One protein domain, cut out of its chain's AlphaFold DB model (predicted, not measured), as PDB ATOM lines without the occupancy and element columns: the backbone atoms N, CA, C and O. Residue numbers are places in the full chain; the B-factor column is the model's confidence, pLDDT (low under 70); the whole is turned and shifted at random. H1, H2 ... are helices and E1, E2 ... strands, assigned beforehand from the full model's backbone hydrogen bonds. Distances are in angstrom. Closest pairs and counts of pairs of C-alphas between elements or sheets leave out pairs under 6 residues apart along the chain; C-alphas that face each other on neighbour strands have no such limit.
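What this domain is: This is residues 4 to 83 of the 117 residues of an uncharacterized protein of Synechococcus sp. CBW1107 (UniProt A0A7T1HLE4). Two small three-stranded sheets stand partly face to face as a loose sandwich, with the strands of both running roughly along the long axis. The short helix H1 lies at one end between the two sheets, and the longer helix H2 extends the other end, leading from the strand E5 of one sheet to the strand E6 of the other. The printed part has 80 residues, with two named helices and six named strands in the order E1 E2 E3 E4 H1 E5 H2 E6; the sheets run E4 E1 E6 and E3 E2 E5, both antiparallel. The class is mixed, helices and strands. The whole is only just loose, close to compact, with a radius of gyration of the C-alphas of 14.0 A, and elongated, spanning 41 by 26 by 21 A.

How they stand to each other: E1, residues 4 to 7, is the inner strand of its sheet, antiparallel to E6, residues 75 to 78, at 173 degrees, with N 4 and O 77 2.8 A apart. E1 is also antiparallel to E4, residues 34 to 38, at 155 degrees, with N 36 and O 5 2.7 A apart. In the other sheet, E2, residues 15 to 21, is the inner strand. It forms a hairpin with E3, residues 26 to 30, where N 17 and O 30 are 2.8 A apart. E2 is antiparallel to E5, residues 48 to 54, at 165 degrees, with N 18 and O 51 2.8 A apart. Between the sheets, the closest C-alphas of E1 and E2 are those of Leu 7 and Ile 17, 7.8 A apart, and the strand centres are 10.7 A apart. E3 and E4 are apart, as are E5 and E6. H1, residues 40 to 43, only grazes the sheet E3 E2 E5; its closest C-alpha pair with E2 is Val 43 and Asn 21, 6.0 A. H2, residues 61 to 72, only grazes the same sheet with its residues 67 to 71; its closest C-alpha pair with E5 is Ala 67 and Thr 54, 6.4 A. In H2 every O i to N i+4 pair is within hydrogen-bond range; H1 is too short for such a pair.

Where its parts are: E1 begins at C-alpha 4, (-23.742, -41.171, -68.467). E2 is 20.2 A long from first to last C-alpha, E5 19.7 A and H2 16.7 A. H2 begins at C-alpha 61, (-48.181, -21.858, -65.900), and E6 ends at C-alpha 78, (-21.544, -42.344, -62.537).

The domain as a whole: The two C-alphas farthest apart are those of Glu 41 and Gly 59, 42.3 A. The printed part has no cut. No link is long; the links E1 to E2 and E5 to H2 are short and the others are tight. The mean pLDDT of the printed part is 96.4, and no printed residue is under 70.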
ATOM      1  N   THR A   4     -22.653 -40.970 -67.506       97.00
ATOM      2  CA  THR A   4     -23.742 -41.171 -68.467       97.00
ATOM      3  C   THR A   4     -24.875 -40.214 -68.145       97.00
ATOM      4  O   THR A   4     -25.381 -40.234 -67.024       97.00
ATOM      5  N   LEU A   5     -25.257 -39.383 -69.114       96.88
ATOM      6  CA  LEU A   5     -26.416 -38.498 -69.021       96.88
ATOM      7  C   LEU A   5     -27.551 -39.031 -69.877       96.88
ATOM      8  O   LEU A   5     -27.336 -39.367 -71.036       96.88
ATOM      9  N   THR A   6     -28.758 -39.063 -69.335       97.81
ATOM     10  CA  THR A   6     -29.949 -39.503 -70.059       97.81
ATOM     11  C   THR A   6     -30.903 -38.333 -70.220       97.81
ATOM     12  O   THR A   6     -31.385 -37.792 -69.223       97.81
ATOM     13  N   LEU A   7     -31.184 -37.968 -71.473       97.38
ATOM     14  CA  LEU A   7     -32.309 -37.097 -71.799       97.38
ATOM     15  C   LEU A   7     -33.588 -37.941 -71.918       97.38
ATOM     16  O   LEU A   7     -33.566 -38.942 -72.640       97.38
ATOM     17  N   PRO A   8     -34.683 -37.554 -71.243       97.25
ATOM     18  CA  PRO A   8     -35.953 -38.270 -71.302       97.25
ATOM     19  C   PRO A   8     -36.638 -38.141 -72.669       97.25
ATOM     20  O   PRO A   8     -36.377 -37.212 -73.442       97.25
ATOM     21  N   GLU A   9     -37.564 -39.063 -72.931       96.38
ATOM     22  CA  GLU A   9     -38.577 -38.896 -73.974       96.38
ATOM     23  C   GLU A   9     -39.423 -37.651 -73.685       96.38
ATOM     24  O   GLU A   9     -39.750 -37.367 -72.533       96.38
ATOM     25  N   ARG A  10     -39.758 -36.887 -74.730       92.88
ATOM     26  CA  ARG A  10     -40.313 -35.528 -74.569       92.88
ATOM     27  C   ARG A  10     -41.383 -35.121 -75.573       92.88
ATOM     28  O   ARG A  10     -41.743 -33.945 -75.632       92.88
ATOM     29  N   GLY A  11     -41.874 -36.071 -76.370       91.94
ATOM     30  CA  GLY A  11     -42.769 -35.770 -77.485       91.94
ATOM     31  C   GLY A  11     -42.168 -34.691 -78.387       91.94
ATOM     32  O   GLY A  11     -41.005 -34.781 -78.777       91.94
ATOM     33  N   GLU A  12     -42.946 -33.649 -78.669       92.31
ATOM     34  CA  GLU A  12     -42.557 -32.557 -79.570       92.31
ATOM     35  C   GLU A  12     -41.802 -31.407 -78.882       92.31
ATOM     36  O   GLU A  12     -41.246 -30.541 -79.560       92.31
ATOM     37  N   ARG A  13     -41.749 -31.366 -77.540       95.62
ATOM     38  CA  ARG A  13     -41.069 -30.270 -76.832       95.62
ATOM     39  C   ARG A  13     -39.574 -30.308 -77.139       95.62
ATOM     40  O   ARG A  13     -38.922 -31.339 -76.992       95.62
ATOM     41  N   PHE A  14     -38.991 -29.163 -77.481       96.75
ATOM     42  CA  PHE A  14     -37.547 -29.066 -77.659       96.75
ATOM     43  C   PHE A  14     -36.811 -29.197 -76.317       96.75
ATOM     44  O   PHE A  14     -37.036 -28.423 -75.383       96.75
ATOM     45  N   GLN A  15     -35.875 -30.143 -76.248       97.38
ATOM     46  CA  GLN A  15     -34.863 -30.210 -75.201       97.38
ATOM     47  C   GLN A  15     -33.532 -30.630 -75.822       97.38
ATOM     48  O   GLN A  15     -33.484 -31.563 -76.625       97.38
ATOM     49  N   SER A  16     -32.454 -29.946 -75.452       97.06
ATOM     50  CA  SER A  16     -31.109 -30.221 -75.963       97.06
ATOM     51  C   SER A  16     -30.107 -30.439 -74.844       97.06
ATOM     52  O   SER A  16     -30.298 -29.952 -73.730       97.06
ATOM     53  N   ILE A  17     -29.026 -31.134 -75.176       97.50
ATOM     54  CA  ILE A  17     -27.827 -31.297 -74.367       97.50
ATOM     55  C   ILE A  17     -26.638 -30.739 -75.146       97.50
ATOM     56  O   ILE A  17     -26.385 -31.132 -76.280       97.50
ATOM     57  N   ARG A  18     -25.895 -29.827 -74.521       98.00
ATOM     58  CA  ARG A  18     -24.629 -29.310 -75.037       98.00
ATOM     59  C   ARG A  18     -23.503 -29.691 -74.100       98.00
ATOM     60  O   ARG A  18     -23.551 -29.352 -72.918       98.00
ATOM     61  N   ILE A  19     -22.492 -30.358 -74.634       97.88
ATOM     62  CA  ILE A  19     -21.309 -30.795 -73.898       97.88
ATOM     63  C   ILE A  19     -20.160 -29.871 -74.279       97.88
ATOM     64  O   ILE A  19     -19.856 -29.708 -75.460       97.88
ATOM     65  N   ILE A  20     -19.549 -29.255 -73.274       98.44
ATOM     66  CA  ILE A  20     -18.453 -28.300 -73.422       98.44
ATOM     67  C   ILE A  20     -17.266 -28.830 -72.620       98.44
ATOM     68  O   ILE A  20     -17.440 -29.204 -71.458       98.44
ATOM     69  N   ASN A  21     -16.087 -28.896 -73.230       97.50
ATOM     70  CA  ASN A  21     -14.871 -29.352 -72.555       97.50
ATOM     71  C   ASN A  21     -14.237 -28.235 -71.694       97.50
ATOM     72  O   ASN A  21     -14.724 -27.102 -71.673       97.50
ATOM     73  N   GLU A  22     -13.174 -28.557 -70.957       96.00
ATOM     74  CA  GLU A  22     -12.470 -27.616 -70.068       96.00
ATOM     75  C   GLU A  22     -11.941 -26.366 -70.793       96.00
ATOM     76  O   GLU A  22     -11.996 -25.267 -70.244       96.00
ATOM     77  N   ASP A  23     -11.548 -26.513 -72.058       95.69
ATOM     78  CA  ASP A  23     -11.025 -25.440 -72.911       95.69
ATOM     79  C   ASP A  23     -12.126 -24.665 -73.662       95.69
ATOM     80  O   ASP A  23     -11.851 -23.895 -74.582       95.69
ATOM     81  N   HIS A  24     -13.391 -24.850 -73.268       96.81
ATOM     82  CA  HIS A  24     -14.559 -24.153 -73.810       96.81
ATOM     83  C   HIS A  24     -14.915 -24.492 -75.277       96.81
ATOM     84  O   HIS A  24     -15.618 -23.734 -75.951       96.81
ATOM     85  N   PHE A  25     -14.515 -25.667 -75.772       97.75
ATOM     86  CA  PHE A  25     -14.990 -26.208 -77.048       97.75
ATOM     87  C   PHE A  25     -16.300 -26.974 -76.880       97.75
ATOM     88  O   PHE A  25     -16.467 -27.761 -75.946       97.75
ATOM     89  N   ILE A  26     -17.224 -26.786 -77.825       98.06
ATOM     90  CA  ILE A  26     -18.438 -27.603 -77.927       98.06
ATOM     91  C   ILE A  26     -18.049 -28.957 -78.525       98.06
ATOM     92  O   ILE A  26     -17.654 -29.032 -79.684       98.06
ATOM     93  N   VAL A  27     -18.182 -30.019 -77.734       97.25
ATOM     94  CA  VAL A  27     -17.883 -31.402 -78.141       97.25
ATOM     95  C   VAL A  27     -19.100 -32.057 -78.792       97.25
ATOM     96  O   VAL A  27     -18.968 -32.840 -79.726       97.25
ATOM     97  N   ALA A  28     -20.295 -31.736 -78.297       96.38
ATOM     98  CA  ALA A  28     -21.561 -32.208 -78.846       96.38
ATOM     99  C   ALA A  28     -22.678 -31.203 -78.537       96.38
ATOM    100  O   ALA A  28     -22.670 -30.557 -77.484       96.38
ATOM    101  N   ASP A  29     -23.646 -31.094 -79.442       96.75
ATOM    102  CA  ASP A  29     -24.869 -30.309 -79.275       96.75
ATOM    103  C   ASP A  29     -26.032 -31.084 -79.894       96.75
ATOM    104  O   ASP A  29     -26.214 -31.105 -81.107       96.75
ATOM    105  N   GLU A  30     -26.786 -31.774 -79.048       97.12
ATOM    106  CA  GLU A  30     -27.744 -32.791 -79.464       97.12
ATOM    107  C   GLU A  30     -29.142 -32.457 -78.954       97.12
ATOM    108  O   GLU A  30     -29.313 -31.923 -77.858       97.12
ATOM    109  N   ALA A  31     -30.165 -32.817 -79.725       95.31
ATOM    110  CA  ALA A  31     -31.566 -32.599 -79.372       95.31
ATOM    111  C   ALA A  31     -32.400 -33.874 -79.519       95.31
ATOM    112  O   ALA A  31     -33.603 -33.803 -79.769       95.31
ATOM    113  N   ARG A  32     -31.801 -35.055 -79.307       94.88
ATOM    114  CA  ARG A  32     -32.500 -36.354 -79.323       94.88
ATOM    115  C   ARG A  32     -32.655 -36.947 -77.908       94.88
ATOM    116  O   ARG A  32     -31.774 -36.736 -77.078       94.88
ATOM    117  N   PRO A  33     -33.763 -37.632 -77.574       96.56
ATOM    118  CA  PRO A  33     -33.833 -38.470 -76.377       96.56
ATOM    119  C   PRO A  33     -32.841 -39.631 -76.502       96.56
ATOM    120  O   PRO A  33     -32.899 -40.400 -77.462       96.56
ATOM    121  N   ALA A  34     -31.878 -39.711 -75.587       96.81
ATOM    122  CA  ALA A  34     -30.834 -40.732 -75.604       96.81
ATOM    123  C   ALA A  34     -30.057 -40.754 -74.283       96.81
ATOM    124  O   ALA A  34     -30.125 -39.826 -73.472       96.81
ATOM    125  N   SER A  35     -29.272 -41.818 -74.100       97.62
ATOM    126  CA  SER A  35     -28.217 -41.867 -73.089       97.62
ATOM    127  C   SER A  35     -26.861 -41.577 -73.728       97.62
ATOM    128  O   SER A  35     -26.408 -42.307 -74.606       97.62
ATOM    129  N   TYR A  36     -26.205 -40.526 -73.253       96.81
ATOM    130  CA  TYR A  36     -24.905 -40.045 -73.700       96.81
ATOM    131  C   TYR A  36     -23.839 -40.488 -72.703       96.81
ATOM    132  O   TYR A  36     -23.786 -39.997 -71.574       96.81
ATOM    133  N   ARG A  37     -22.995 -41.438 -73.108       97.00
ATOM    134  CA  ARG A  37     -21.851 -41.892 -72.313       97.00
ATOM    135  C   ARG A  37     -20.635 -41.029 -72.635       97.00
ATOM    136  O   ARG A  37     -20.139 -41.071 -73.753       97.00
ATOM    137  N   LEU A  38     -20.144 -40.297 -71.642       96.31
ATOM    138  CA  LEU A  38     -19.015 -39.382 -71.762       96.31
ATOM    139  C   LEU A  38     -17.786 -39.980 -71.078       96.31
ATOM    140  O   LEU A  38     -17.831 -40.333 -69.894       96.31
ATOM    141  N   THR A  39     -16.694 -40.094 -71.827       96.12
ATOM    142  CA  THR A  39     -15.376 -40.497 -71.326       96.12
ATOM    143  C   THR A  39     -14.398 -39.328 -71.446       96.12
ATOM    144  O   THR A  39     -14.672 -38.353 -72.144       96.12
ATOM    145  N   GLN A  40     -13.256 -39.404 -70.760       95.50
ATOM    146  CA  GLN A  40     -12.227 -38.365 -70.872       95.50
ATOM    147  C   GLN A  40     -11.713 -38.261 -72.316       95.50
ATOM    148  O   GLN A  40     -11.499 -37.164 -72.817       95.50
ATOM    149  N   GLU A  41     -11.585 -39.396 -73.002       96.94
ATOM    150  CA  GLU A  41     -11.147 -39.479 -74.394       96.94
ATOM    151  C   GLU A  41     -12.172 -38.855 -75.348       96.94
ATOM    152  O   GLU A  41     -11.791 -38.092 -76.228       96.94
ATOM    153  N   SER A  42     -13.474 -39.121 -75.161       96.06
ATOM    154  CA  SER A  42     -14.514 -38.551 -76.030       96.06
ATOM    155  C   SER A  42     -14.697 -37.044 -75.831       96.06
ATOM    156  O   SER A  42     -15.164 -36.357 -76.730       96.06
ATOM    157  N   VAL A  43     -14.393 -36.539 -74.633       97.31
ATOM    158  CA  VAL A  43     -14.537 -35.123 -74.256       97.31
ATOM    159  C   VAL A  43     -13.265 -34.320 -74.550       97.31
ATOM    160  O   VAL A  43     -13.330 -33.110 -74.761       97.31
ATOM    161  N   GLY A  44     -12.102 -34.974 -74.545       96.69
ATOM    162  CA  GLY A  44     -10.793 -34.350 -74.744       96.69
ATOM    163  C   GLY A  44     -10.211 -33.670 -73.500       96.69
ATOM    164  O   GLY A  44      -9.143 -33.077 -73.582       96.69
ATOM    165  N   SER A  45     -10.876 -33.746 -72.346       96.00
ATOM    166  CA  SER A  45     -10.398 -33.173 -71.077       96.00
ATOM    167  C   SER A  45     -11.010 -33.904 -69.882       96.00
ATOM    168  O   SER A  45     -11.965 -34.675 -70.023       96.00
ATOM    169  N   ARG A  46     -10.433 -33.699 -68.691       93.25
ATOM    170  CA  ARG A  46     -10.921 -34.319 -67.449       93.25
ATOM    171  C   ARG A  46     -12.232 -33.686 -66.982       93.25
ATOM    172  O   ARG A  46     -13.085 -34.397 -66.450       93.25
ATOM    173  N   TYR A  47     -12.369 -32.372 -67.144       94.44
ATOM    174  CA  TYR A  47     -13.549 -31.624 -66.730       94.44
ATOM    175  C   TYR A  47     -14.418 -31.255 -67.922       94.44
ATOM    176  O   TYR A  47     -13.945 -31.003 -69.021       94.44
ATOM    177  N   LEU A  48     -15.724 -31.218 -67.691       95.00
ATOM    178  CA  LEU A  48     -16.692 -30.826 -68.698       95.00
ATOM    179  C   LEU A  48     -17.844 -30.081 -68.047       95.00
ATOM    180  O   LEU A  48     -18.144 -30.264 -66.866       95.00
ATOM    181  N   ARG A  49     -18.529 -29.286 -68.856       96.00
ATOM    182  CA  ARG A  49     -19.825 -28.704 -68.537       96.00
ATOM    183  C   ARG A  49     -20.875 -29.334 -69.440       96.00
ATOM    184  O   ARG A  49     -20.676 -29.453 -70.648       96.00
ATOM    185  N   VAL A  50     -22.018 -29.674 -68.856       97.00
ATOM    186  CA  VAL A  50     -23.212 -30.051 -69.611       97.00
ATOM    187  C   VAL A  50     -24.277 -28.990 -69.415       97.00
ATOM    188  O   VAL A  50     -24.689 -28.729 -68.288       97.00
ATOM    189  N   ASN A  51     -24.743 -28.406 -70.513       97.50
ATOM    190  CA  ASN A  51     -25.896 -27.518 -70.511       97.50
ATOM    191  C   ASN A  51     -27.094 -28.276 -71.066       97.50
ATOM    192  O   ASN A  51     -27.058 -28.734 -72.206       97.50
ATOM    193  N   ILE A  52     -28.165 -28.362 -70.284       97.31
ATOM    194  CA  ILE A  52     -29.443 -28.896 -70.751       97.31
ATOM    195  C   ILE A  52     -30.407 -27.730 -70.884       97.31
ATOM    196  O   ILE A  52     -30.568 -26.938 -69.958       97.31
ATOM    197  N   ARG A  53     -31.017 -27.598 -72.060       97.31
ATOM    198  CA  ARG A  53     -31.951 -26.510 -72.366       97.31
ATOM    199  C   ARG A  53     -33.295 -27.122 -72.697       97.31
ATOM    200  O   ARG A  53     -33.361 -27.897 -73.645       97.31
ATOM    201  N   THR A  54     -34.330 -26.752 -71.956       97.94
ATOM    202  CA  THR A  54     -35.722 -27.130 -72.223       97.94
ATOM    203  C   THR A  54     -36.466 -25.886 -72.689       97.94
ATOM    204  O   THR A  54     -36.401 -24.857 -72.018       97.94
ATOM    205  N   LEU A  55     -37.148 -25.960 -73.833       97.62
ATOM    206  CA  LEU A  55     -38.003 -24.870 -74.295       97.62
ATOM    207  C   LEU A  55     -39.252 -24.780 -73.411       97.62
ATOM    208  O   LEU A  55     -39.870 -25.801 -73.094       97.62
ATOM    209  N   VAL A  56     -39.613 -23.561 -73.025       97.94
ATOM    210  CA  VAL A  56     -40.750 -23.266 -72.150       97.94
ATOM    211  C   VAL A  56     -41.457 -22.001 -72.629       97.94
ATOM    212  O   VAL A  56     -40.800 -21.042 -73.036       97.94
ATOM    213  N   ASN A  57     -42.786 -22.005 -72.577       98.00
ATOM    214  CA  ASN A  57     -43.613 -20.813 -72.673       98.00
ATOM    215  C   ASN A  57     -43.849 -20.261 -71.254       98.00
ATOM    216  O   ASN A  57     -44.667 -20.810 -70.518       98.00
ATOM    217  N   PRO A  58     -43.179 -19.171 -70.843       97.31
ATOM    218  CA  PRO A  58     -43.309 -18.650 -69.482       97.31
ATOM    219  C   PRO A  58     -44.666 -17.981 -69.207       97.31
ATOM    220  O   PRO A  58     -44.988 -17.731 -68.049       97.31
ATOM    221  N   GLY A  59     -45.454 -17.672 -70.245       98.56
ATOM    222  CA  GLY A  59     -46.799 -17.104 -70.106       98.56
ATOM    223  C   GLY A  59     -47.884 -18.140 -69.793       98.56
ATOM    224  O   GLY A  59     -49.019 -17.755 -69.525       98.56
ATOM    225  N   ASP A  60     -47.549 -19.432 -69.822       98.50
ATOM    226  CA  ASP A  60     -48.459 -20.537 -69.523       98.50
ATOM    227  C   ASP A  60     -47.951 -21.315 -68.292       98.50
ATOM    228  O   ASP A  60     -46.990 -22.083 -68.392       98.50
ATOM    229  N   PRO A  61     -48.584 -21.149 -67.113       98.44
ATOM    230  CA  PRO A  61     -48.181 -21.858 -65.900       98.44
ATOM    231  C   PRO A  61     -48.199 -23.387 -66.032       98.44
ATOM    232  O   PRO A  61     -47.387 -24.058 -65.394       98.44
ATOM    233  N   ALA A  62     -49.091 -23.952 -66.854       98.19
ATOM    234  CA  ALA A  62     -49.135 -25.394 -67.082       98.19
ATOM    235  C   ALA A  62     -47.935 -25.859 -67.921       98.19
ATOM    236  O   ALA A  62     -47.342 -26.902 -67.631       98.19
ATOM    237  N   ASP A  63     -47.523 -25.058 -68.907       98.12
ATOM    238  CA  ASP A  63     -46.325 -25.323 -69.706       98.12
ATOM    239  C   ASP A  63     -45.048 -25.299 -68.857       98.12
ATOM    240  O   ASP A  63     -44.184 -26.163 -69.015       98.12
ATOM    241  N   VAL A  64     -44.950 -24.362 -67.907       98.50
ATOM    242  CA  VAL A  64     -43.826 -24.279 -66.960       98.50
ATOM    243  C   VAL A  64     -43.721 -25.550 -66.112       98.50
ATOM    244  O   VAL A  64     -42.635 -26.120 -65.993       98.50
ATOM    245  N   VAL A  65     -44.843 -26.044 -65.574       98.25
ATOM    246  CA  VAL A  65     -44.872 -27.304 -64.811       98.25
ATOM    247  C   VAL A  65     -44.419 -28.482 -65.680       98.25
ATOM    248  O   VAL A  65     -43.606 -29.295 -65.240       98.25
ATOM    249  N   ALA A  66     -44.883 -28.555 -66.930       97.56
ATOM    250  CA  ALA A  66     -44.469 -29.599 -67.865       97.56
ATOM    251  C   ALA A  66     -42.973 -29.512 -68.230       97.56
ATOM    252  O   ALA A  66     -42.299 -30.540 -68.333       97.56
ATOM    253  N   ALA A  67     -42.428 -28.303 -68.393       97.88
ATOM    254  CA  ALA A  67     -41.006 -28.086 -68.650       97.88
ATOM    255  C   ALA A  67     -40.137 -28.550 -67.472       97.88
ATOM    256  O   ALA A  67     -39.129 -29.226 -67.692       97.88
ATOM    257  N   HIS A  68     -40.541 -28.229 -66.238       98.06
ATOM    258  CA  HIS A  68     -39.849 -28.662 -65.022       98.06
ATOM    259  C   HIS A  68     -39.891 -30.180 -64.859       98.06
ATOM    260  O   HIS A  68     -38.846 -30.790 -64.662       98.06
ATOM    261  N   ALA A  69     -41.049 -30.814 -65.069       97.81
ATOM    262  CA  ALA A  69     -41.153 -32.272 -65.019       97.81
ATOM    263  C   ALA A  69     -40.175 -32.959 -65.994       97.81
ATOM    264  O   ALA A  69     -39.588 -33.995 -65.678       97.81
ATOM    265  N   LEU A  70     -39.949 -32.361 -67.171       97.44
ATOM    266  CA  LEU A  70     -38.968 -32.863 -68.131       97.44
ATOM    267  C   LEU A  70     -37.513 -32.614 -67.699       97.44
ATOM    268  O   LEU A  70     -36.634 -33.419 -68.008       97.44
ATOM    269  N   GLN A  71     -37.236 -31.501 -67.019       97.56
ATOM    270  CA  GLN A  71     -35.919 -31.227 -66.436       97.56
ATOM    271  C   GLN A  71     -35.606 -32.211 -65.302       97.56
ATOM    272  O   GLN A  71     -34.523 -32.791 -65.292       97.56
ATOM    273  N   ASP A  72     -36.574 -32.477 -64.423       98.19
ATOM    274  CA  ASP A  72     -36.451 -33.405 -63.291       98.19
ATOM    275  C   ASP A  72     -36.250 -34.860 -63.741       98.19
ATOM    276  O   ASP A  72     -35.646 -35.673 -63.037       98.19
ATOM    277  N   ALA A  73     -36.733 -35.204 -64.936       97.88
ATOM    278  CA  ALA A  73     -36.573 -36.530 -65.521       97.88
ATOM    279  C   ALA A  73     -35.177 -36.785 -66.126       97.88
ATOM    280  O   ALA A  73     -34.870 -37.927 -66.488       97.88
ATOM    281  N   VAL A  74     -34.316 -35.765 -66.231       98.06
ATOM    282  CA  VAL A  74     -32.915 -35.942 -66.637       98.06
ATOM    283  C   VAL A  74     -32.185 -36.775 -65.591       98.06
ATOM    284  O   VAL A  74     -32.226 -36.489 -64.397       98.06
ATOM    285  N   ARG A  75     -31.447 -37.796 -66.039       97.62
ATOM    286  CA  ARG A  75     -30.654 -38.640 -65.135       97.62
ATOM    287  C   ARG A  75     -29.169 -38.512 -65.404       97.62
ATOM    288  O   ARG A  75     -28.735 -38.482 -66.552       97.62
ATOM    289  N   VAL A  76     -28.395 -38.530 -64.325       96.12
ATOM    290  CA  VAL A  76     -26.937 -38.623 -64.357       96.12
ATOM    291  C   VAL A  76     -26.529 -39.889 -63.619       96.12
ATOM    292  O   VAL A  76     -26.952 -40.121 -62.488       96.12
ATOM    293  N   LYS A  77     -25.709 -40.722 -64.257       96.19
ATOM    294  CA  LYS A  77     -25.160 -41.943 -63.666       96.19
ATOM    295  C   LYS A  77     -23.642 -41.940 -63.770       96.19
ATOM    296  O   LYS A  77     -23.084 -41.827 -64.859       96.19
ATOM    297  N   GLN A  78     -22.984 -42.144 -62.639       94.56
ATOM    298  CA  GLN A  78     -21.544 -42.344 -62.537       94.56
ATOM    299  C   GLN A  78     -21.279 -43.401 -61.461       94.56
ATOM    300  O   GLN A  78     -22.039 -43.503 -60.503       94.56
ATOM    301  N   SER A  79     -20.235 -44.214 -61.622       92.62
ATOM    302  CA  SER A  79     -19.878 -45.240 -60.627       92.62
ATOM    303  C   SER A  79     -19.322 -44.648 -59.329       92.62
ATOM    304  O   SER A  79     -19.450 -45.257 -58.275       92.62
ATOM    305  N   SER A  80     -18.694 -43.477 -59.410       90.69
ATOM    306  CA  SER A  80     -18.175 -42.713 -58.279       90.69
ATOM    307  C   SER A  80     -18.057 -41.241 -58.693       90.69
ATOM    308  O   SER A  80     -17.621 -41.002 -59.824       90.69
ATOM    309  N   PRO A  81     -18.412 -40.275 -57.824       85.19
ATOM    310  CA  PRO A  81     -18.380 -38.840 -58.139       85.19
ATOM    311  C   PRO A  81     -16.967 -38.304 -58.438       85.19
ATOM    312  O   PRO A  81     -16.820 -37.258 -59.067       85.19
ATOM    313  N   GLY A  82     -15.916 -39.026 -58.029       87.38
ATOM    314  CA  GLY A  82     -14.531 -38.574 -58.163       87.38
ATOM    315  C   GLY A  82     -14.220 -37.347 -57.297       87.38
ATOM    316  O   GLY A  82     -14.963 -37.020 -56.378       87.38
ATOM    317  N   ASN A  83     -13.098 -36.682 -57.589       90.50
ATOM    318  CA  ASN A  83     -12.637 -35.493 -56.869       90.50
ATOM    319  C   ASN A  83     -12.418 -34.335 -57.845       90.50
ATOM    320  O   ASN A  83     -11.800 -34.522 -58.905       90.50
TER     321      ASN A  83